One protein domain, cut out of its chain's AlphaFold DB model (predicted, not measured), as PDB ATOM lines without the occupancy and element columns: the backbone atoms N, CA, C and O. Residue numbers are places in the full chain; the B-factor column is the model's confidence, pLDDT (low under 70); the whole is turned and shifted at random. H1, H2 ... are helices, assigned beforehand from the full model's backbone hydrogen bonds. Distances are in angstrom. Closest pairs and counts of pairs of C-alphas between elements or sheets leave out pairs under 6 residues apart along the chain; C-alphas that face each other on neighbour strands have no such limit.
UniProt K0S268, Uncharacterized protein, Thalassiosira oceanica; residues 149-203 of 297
ATOM      1  N   PRO A 149      28.607 -33.851 -10.375       84.88
ATOM      2  CA  PRO A 149      28.134 -35.075  -9.717       84.88
ATOM      3  C   PRO A 149      29.286 -36.026  -9.343       84.88
ATOM      4  O   PRO A 149      29.223 -36.706  -8.320       84.88
ATOM      5  N   GLU A 150      30.390 -35.978 -10.081       90.31
ATOM      6  CA  GLU A 150      31.628 -36.705  -9.815       90.31
ATOM      7  C   GLU A 150      32.245 -36.324  -8.455       90.31
ATOM      8  O   GLU A 150      32.758 -37.190  -7.742       90.31
ATOM      9  N   ASP A 151      32.127 -35.060  -8.027       90.06
ATOM     10  CA  ASP A 151      32.595 -34.623  -6.704       90.06
ATOM     11  C   ASP A 151      31.785 -35.281  -5.576       90.06
ATOM     12  O   ASP A 151      32.337 -35.618  -4.527       90.06
ATOM     13  N   ASP A 152      30.474 -35.470  -5.775       88.00
ATOM     14  CA  ASP A 152      29.621 -36.156  -4.798       88.00
ATOM     15  C   ASP A 152      29.997 -37.634  -4.682       88.00
ATOM     16  O   ASP A 152      30.050 -38.166  -3.571       88.00
ATOM     17  N   GLU A 153      30.321 -38.291  -5.797       89.56
ATOM     18  CA  GLU A 153      30.798 -39.674  -5.777       89.56
ATOM     19  C   GLU A 153      32.144 -39.822  -5.061       89.56
ATOM     20  O   GLU A 153      32.342 -40.771  -4.297       89.56
ATOM     21  N   LEU A 154      33.080 -38.900  -5.297       91.44
ATOM     22  CA  LEU A 154      34.384 -38.904  -4.633       91.44
ATOM     23  C   LEU A 154      34.243 -38.682  -3.126       91.44
ATOM     24  O   LEU A 154      34.856 -39.405  -2.334       91.44
ATOM     25  N   LEU A 155      33.396 -37.732  -2.718       89.62
ATOM     26  CA  LEU A 155      33.064 -37.517  -1.312       89.62
ATOM     27  C   LEU A 155      32.419 -38.765  -0.701       89.62
ATOM     28  O   LEU A 155      32.834 -39.194   0.376       89.62
ATOM     29  N   LEU A 156      31.460 -39.385  -1.394       88.06
ATOM     30  CA  LEU A 156      30.808 -40.611  -0.940       88.06
ATOM     31  C   LEU A 156      31.819 -41.739  -0.711       88.06
ATOM     32  O   LEU A 156      31.837 -42.327   0.368       88.06
ATOM     33  N   LYS A 157      32.697 -42.008  -1.685       89.56
ATOM     34  CA  LYS A 157      33.742 -43.043  -1.589       89.56
ATOM     35  C   LYS A 157      34.702 -42.760  -0.431       89.56
ATOM     36  O   LYS A 157      35.033 -43.669   0.331       89.56
ATOM     37  N   TYR A 158      35.109 -41.502  -0.259       90.44
ATOM     38  CA  TYR A 158      36.000 -41.089   0.824       90.44
ATOM     39  C   TYR A 158      35.378 -41.311   2.209       90.44
ATOM     40  O   TYR A 158      36.005 -41.910   3.085       90.44
ATOM     41  N   PHE A 159      34.130 -40.882   2.417       86.88
ATOM     42  CA  PHE A 159      33.459 -41.068   3.704       86.88
ATOM     43  C   PHE A 159      33.039 -42.518   3.956       86.88
ATOM     44  O   PHE A 159      33.106 -42.969   5.099       86.88
ATOM     45  N   ALA A 160      32.679 -43.273   2.916       86.50
ATOM     46  CA  ALA A 160      32.427 -44.707   3.028       86.50
ATOM     47  C   ALA A 160      33.681 -45.466   3.495       86.50
ATOM     48  O   ALA A 160      33.578 -46.353   4.340       86.50
ATOM     49  N   LEU A 161      34.869 -45.073   3.011       89.19
ATOM     50  CA  LEU A 161      36.149 -45.654   3.425       89.19
ATOM     51  C   LEU A 161      36.505 -45.334   4.886       89.19
ATOM     52  O   LEU A 161      37.088 -46.165   5.582       89.19
ATOM     53  N   LEU A 162      36.173 -44.130   5.354       87.75
ATOM     54  CA  LEU A 162      36.405 -43.705   6.739       87.75
ATOM     55  C   LEU A 162      35.401 -44.311   7.733       87.75
ATOM     56  O   LEU A 162      35.705 -44.437   8.921       87.75
ATOM     57  N   GLY A 163      34.220 -44.690   7.250       82.25
ATOM     58  CA  GLY A 163      33.141 -45.254   8.044       82.25
ATOM     59  C   GLY A 163      32.204 -44.203   8.664       82.25
ATOM     60  O   GLY A 163      32.462 -42.993   8.645       82.25
ATOM     61  N   PRO A 164      31.083 -44.658   9.254       72.19
ATOM     62  CA  PRO A 164      29.981 -43.792   9.681       72.19
ATOM     63  C   PRO A 164      30.339 -42.821  10.817       72.19
ATOM     64  O   PRO A 164      29.714 -41.770  10.944       72.19
ATOM     65  N   SER A 165      31.363 -43.124  11.621       73.19
ATOM     66  CA  SER A 165      31.829 -42.257  12.715       73.19
ATOM     67  C   SER A 165      32.410 -40.923  12.240       73.19
ATOM     68  O   SER A 165      32.442 -39.957  13.001       73.19
ATOM     69  N   CYS A 166      32.868 -40.845  10.989       69.69
ATOM     70  CA  CYS A 166      33.515 -39.648  10.453       69.69
ATOM     71  C   CYS A 166      32.519 -38.642   9.862       69.69
ATOM     72  O   CYS A 166      32.839 -37.462   9.756       69.69
ATOM     73  N   LEU A 167      31.299 -39.082   9.536       64.38
ATOM     74  CA  LEU A 167      30.289 -38.268   8.854       64.38
ATOM     75  C   LEU A 167      29.654 -37.183   9.741       64.38
ATOM     76  O   LEU A 167      29.174 -36.181   9.219       64.38
ATOM     77  N   VAL A 168      29.634 -37.366  11.067       59.53
ATOM     78  CA  VAL A 168      28.793 -36.547  11.966       59.53
ATOM     79  C   VAL A 168      29.598 -35.649  12.914       59.53
ATOM     80  O   VAL A 168      29.071 -34.647  13.392       59.53
ATOM     81  N   THR A 169      30.875 -35.944  13.172       56.19
ATOM     82  CA  THR A 169      31.551 -35.382  14.360       56.19
ATOM     83  C   THR A 169      32.934 -34.778  14.146       56.19
ATOM     84  O   THR A 169      33.333 -33.936  14.947       56.19
ATOM     85  N   THR A 170      33.681 -35.143  13.100       73.25
ATOM     86  CA  THR A 170      35.113 -34.800  13.047       73.25
ATOM     87  C   THR A 170      35.412 -33.776  11.957       73.25
ATOM     88  O   THR A 170      35.484 -34.119  10.776       73.25
ATOM     89  N   GLY A 171      35.635 -32.520  12.361       83.50
ATOM     90  CA  GLY A 171      36.015 -31.425  11.458       83.50
ATOM     91  C   GLY A 171      37.258 -31.731  10.614       83.50
ATOM     92  O   GLY A 171      37.316 -31.333   9.454       83.50
ATOM     93  N   ASP A 172      38.193 -32.523  11.143       89.62
ATOM     94  CA  ASP A 172      39.436 -32.890  10.453       89.62
ATOM     95  C   ASP A 172      39.197 -33.719   9.188       89.62
ATOM     96  O   ASP A 172      39.881 -33.529   8.186       89.62
ATOM     97  N   SER A 173      38.195 -34.605   9.194       88.06
ATOM     98  CA  SER A 173      37.862 -35.422   8.017       88.06
ATOM     99  C   SER A 173      37.351 -34.559   6.861       88.06
ATOM    100  O   SER A 173      37.727 -34.761   5.709       88.06
ATOM    101  N   VAL A 174      36.565 -33.533   7.185       90.69
ATOM    102  CA  VAL A 174      36.041 -32.564   6.221       90.69
ATOM    103  C   VAL A 174      37.161 -31.668   5.690       90.69
ATOM    104  O   VAL A 174      37.212 -31.386   4.493       90.69
ATOM    105  N   ILE A 175      38.084 -31.247   6.559       92.19
ATOM    106  CA  ILE A 175      39.264 -30.469   6.161       92.19
ATOM    107  C   ILE A 175      40.159 -31.306   5.239       92.19
ATOM    108  O   ILE A 175      40.578 -30.822   4.190       92.19
ATOM    109  N   ASN A 176      40.399 -32.575   5.561       92.88
ATOM    110  CA  ASN A 176      41.185 -33.468   4.711       92.88
ATOM    111  C   ASN A 176      40.506 -33.722   3.361       92.88
ATOM    112  O   ASN A 176      41.177 -33.659   2.332       92.88
ATOM    113  N   ALA A 177      39.184 -33.916   3.340       91.56
ATOM    114  CA  ALA A 177      38.422 -34.025   2.098       91.56
ATOM    115  C   ALA A 177      38.585 -32.769   1.224       91.56
ATOM    116  O   ALA A 177      38.879 -32.891   0.036       91.56
ATOM    117  N   SER A 178      38.496 -31.572   1.820       94.06
ATOM    118  CA  SER A 178      38.710 -30.309   1.093       94.06
ATOM    119  C   SER A 178      40.138 -30.096   0.610       94.06
ATOM    120  O   SER A 178      40.348 -29.281  -0.267       94.06
ATOM    121  N   ARG A 179      41.140 -30.770   1.182       94.62
ATOM    122  CA  ARG A 179      42.545 -30.586   0.783       94.62
ATOM    123  C   ARG A 179      42.994 -31.590  -0.265       94.62
ATOM    124  O   ARG A 179      43.825 -31.258  -1.100       94.62
ATOM    125  N   HIS A 180      42.482 -32.815  -0.193       94.06
ATOM    126  CA  HIS A 180      43.028 -33.939  -0.953       94.06
ATOM    127  C   HIS A 180      42.062 -34.534  -1.972       94.06
ATOM    128  O   HIS A 180      42.525 -35.144  -2.929       94.06
ATOM    129  N   ILE A 181      40.751 -34.398  -1.765       93.62
ATOM    130  CA  ILE A 181      39.745 -35.051  -2.611       93.62
ATOM    131  C   ILE A 181      39.061 -34.022  -3.504       93.62
ATOM    132  O   ILE A 181      39.024 -34.195  -4.715       93.62
ATOM    133  N   VAL A 182      38.565 -32.934  -2.910       92.75
ATOM    134  CA  VAL A 182      37.839 -31.874  -3.623       92.75
ATOM    135  C   VAL A 182      38.440 -30.510  -3.257       92.75
ATOM    136  O   VAL A 182      37.858 -29.774  -2.455       92.75
ATOM    137  N   PRO A 183      39.620 -30.157  -3.811       92.06
ATOM    138  CA  PRO A 183      40.329 -28.912  -3.484       92.06
ATOM    139  C   PRO A 183      39.521 -27.647  -3.787       92.06
ATOM    140  O   PRO A 183      39.714 -26.609  -3.158       92.06
ATOM    141  N   ASN A 184      38.562 -27.749  -4.706       91.44
ATOM    142  CA  ASN A 184      37.716 -26.637  -5.124       91.44
ATOM    143  C   ASN A 184      36.576 -26.337  -4.131       91.44
ATOM    144  O   ASN A 184      35.923 -25.300  -4.240       91.44
ATOM    145  N   MET A 185      36.315 -27.224  -3.159       90.00
ATOM    146  CA  MET A 185      35.228 -27.058  -2.194       90.00
ATOM    147  C   MET A 185      35.745 -26.646  -0.819       90.00
ATOM    148  O   MET A 185      36.584 -27.302  -0.207       90.00
ATOM    149  N   ASN A 186      35.143 -25.602  -0.251       92.06
ATOM    150  CA  ASN A 186      35.441 -25.207   1.120       92.06
ATOM    151  C   ASN A 186      34.975 -26.284   2.119       92.06
ATOM    152  O   ASN A 186      33.888 -26.845   1.938       92.06
ATOM    153  N   PRO A 187      35.670 -26.474   3.260       91.56
ATOM    154  CA  PRO A 187      35.266 -27.441   4.283       91.56
ATOM    155  C   PRO A 187      33.803 -27.272   4.717       91.56
ATOM    156  O   PRO A 187      33.055 -28.233   4.862       91.56
ATOM    157  N   ARG A 188      33.338 -26.025   4.856       89.31
ATOM    158  CA  ARG A 188      31.939 -25.738   5.207       89.31
ATOM    159  C   ARG A 188      30.950 -26.235   4.147       89.31
ATOM    160  O   ARG A 188      29.869 -26.691   4.509       89.31
ATOM    161  N   GLN A 189      31.296 -26.124   2.865       88.69
ATOM    162  CA  GLN A 189      30.449 -26.595   1.767       88.69
ATOM    163  C   GLN A 189      30.396 -28.120   1.762       88.69
ATOM    164  O   GLN A 189      29.302 -28.664   1.677       88.69
ATOM    165  N   ILE A 190      31.534 -28.791   1.963       90.12
ATOM    166  CA  ILE A 190      31.591 -30.253   2.100       90.12
ATOM    167  C   ILE A 190      30.740 -30.708   3.289       90.12
ATOM    168  O   ILE A 190      29.868 -31.548   3.115       90.12
ATOM    169  N   ALA A 191      30.896 -30.103   4.471       87.56
ATOM    170  CA  ALA A 191      30.083 -30.443   5.643       87.56
ATOM    171  C   ALA A 191      28.580 -30.246   5.393       87.56
ATOM    172  O   ALA A 191      27.766 -31.068   5.807       87.56
ATOM    173  N   MET A 192      28.193 -29.154   4.726       84.44
ATOM    174  CA  MET A 192      26.795 -28.926   4.362       84.44
ATOM    175  C   MET A 192      26.294 -29.956   3.354       84.44
ATOM    176  O   MET A 192      25.159 -30.396   3.487       84.44
ATOM    177  N   ARG A 193      27.119 -30.324   2.371       84.06
ATOM    178  CA  ARG A 193      26.768 -31.265   1.305       84.06
ATOM    179  C   ARG A 193      26.627 -32.669   1.867       84.06
ATOM    180  O   ARG A 193      25.547 -33.218   1.775       84.06
ATOM    181  N   VAL A 194      27.611 -33.158   2.615       84.50
ATOM    182  CA  VAL A 194      27.563 -34.449   3.323       84.50
ATOM    183  C   VAL A 194      26.325 -34.581   4.218       84.50
ATOM    184  O   VAL A 194      25.714 -35.642   4.280       84.50
ATOM    185  N   ASN A 195      25.915 -33.498   4.888       79.00
ATOM    186  CA  ASN A 195      24.711 -33.478   5.725       79.00
ATOM    187  C   ASN A 195      23.406 -33.204   4.963       79.00
ATOM    188  O   ASN A 195      22.348 -33.170   5.590       79.00
ATOM    189  N   ALA A 196      23.447 -32.930   3.664       75.25
ATOM    190  CA  ALA A 196      22.267 -32.612   2.862       75.25
ATOM    191  C   ALA A 196      22.044 -33.569   1.687       75.25
ATOM    192  O   ALA A 196      20.936 -33.597   1.159       75.25
ATOM    193  N   THR A 197      23.077 -34.284   1.246       68.75
ATOM    194  CA  THR A 197      23.045 -35.203   0.111       68.75
ATOM    195  C   THR A 197      22.994 -36.654   0.580       68.75
ATOM    196  O   THR A 197      23.184 -36.969   1.756       68.75
ATOM    197  N   PHE A 198      22.781 -37.550  -0.387       62.81
ATOM    198  CA  PHE A 198      22.760 -39.010  -0.251       62.81
ATOM    199  C   PHE A 198      24.029 -39.625   0.364       62.81
ATOM    200  O   PHE A 198      24.077 -40.828   0.600       62.81
ATOM    201  N   VAL A 199      25.056 -38.817   0.640       69.81
ATOM    202  CA  VAL A 199      26.300 -39.264   1.268       69.81
ATOM    203  C   VAL A 199      26.090 -39.722   2.708       69.81
ATOM    204  O   VAL A 199      26.834 -40.568   3.199       69.81
ATOM    205  N   ASN A 200      25.068 -39.208   3.394       72.50
ATOM    206  CA  ASN A 200      24.738 -39.685   4.726       72.50
ATOM    207  C   ASN A 200      23.805 -40.908   4.632       72.50
ATOM    208  O   ASN A 200      22.619 -40.719   4.365       72.50
ATOM    209  N   PRO A 201      24.269 -42.138   4.941       71.75
ATOM    210  CA  PRO A 201      23.414 -43.328   4.924       71.75
ATOM    211  C   PRO A 201      22.296 -43.252   5.969       71.75
ATOM    212  O   PRO A 201      21.350 -44.030   5.938       71.75
ATOM    213  N   ASN A 202      22.397 -42.314   6.915       73.38
ATOM    214  CA  ASN A 202      21.341 -42.061   7.875       73.38
ATOM    215  C   ASN A 202      20.210 -41.211   7.297       73.38
ATOM    216  O   ASN A 202      19.203 -41.091   7.973       73.38
ATOM    217  N   GLN A 203      20.349 -40.593   6.121       76.31
ATOM    218  CA  GLN A 203      19.266 -39.826   5.515       76.31
ATOM    219  C   GLN A 203      18.455 -40.692   4.562       76.31
ATOM    220  O   GLN A 203      18.928 -41.115   3.512       76.31
TER     221      GLN A 203
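AT A GLANCE: This is residues 149 to 203 of the 297 residues of an uncharacterized protein of Thalassiosira oceanica (UniProt K0S268). Three helices, H1, H3 and H4, stand at wide angles round a small middle, with the very short H2 at one end between H1 and H3. The printed part has 55 residues with four named helices, H1 to H4 in order, and no named strand: all helix. It is compact, radius of gyration of the C-alphas 9.7 A, spanning 26 by 23 by 19 A.

HOW THE PARTS SIT: H1, residues 149 to 162, is close to but not clearly touching H3, residues 171 to 180, at a steep tilt of 52 degrees, opposite ways; their closest C-alphas, of Leu 155 and Ala 177, are 7.2 A apart. H3 touches H4, residues 187 to 194, about perpendicular at 80 degrees; their closest C-alphas, of Ile 175 and Pro 187, are 5.4 A apart. In H1, H3 and H4 every O i to N i+4 pair is within hydrogen-bond range; H2, residues 166 to 169, is too short for one.

IN THESE COORDINATES: H1 begins at C-alpha 149 (28.134, -35.075, -9.717) and is 20.3 A long; H2 is 6.1 A, H3 14.5 A. H4, 10.5 A, ends at C-alpha 194 (27.563, -34.449, 3.323).

THE WHOLE: The printed part has no cut and no long link. Residues 166 to 169 and 197 to 199 have pLDDT under 70.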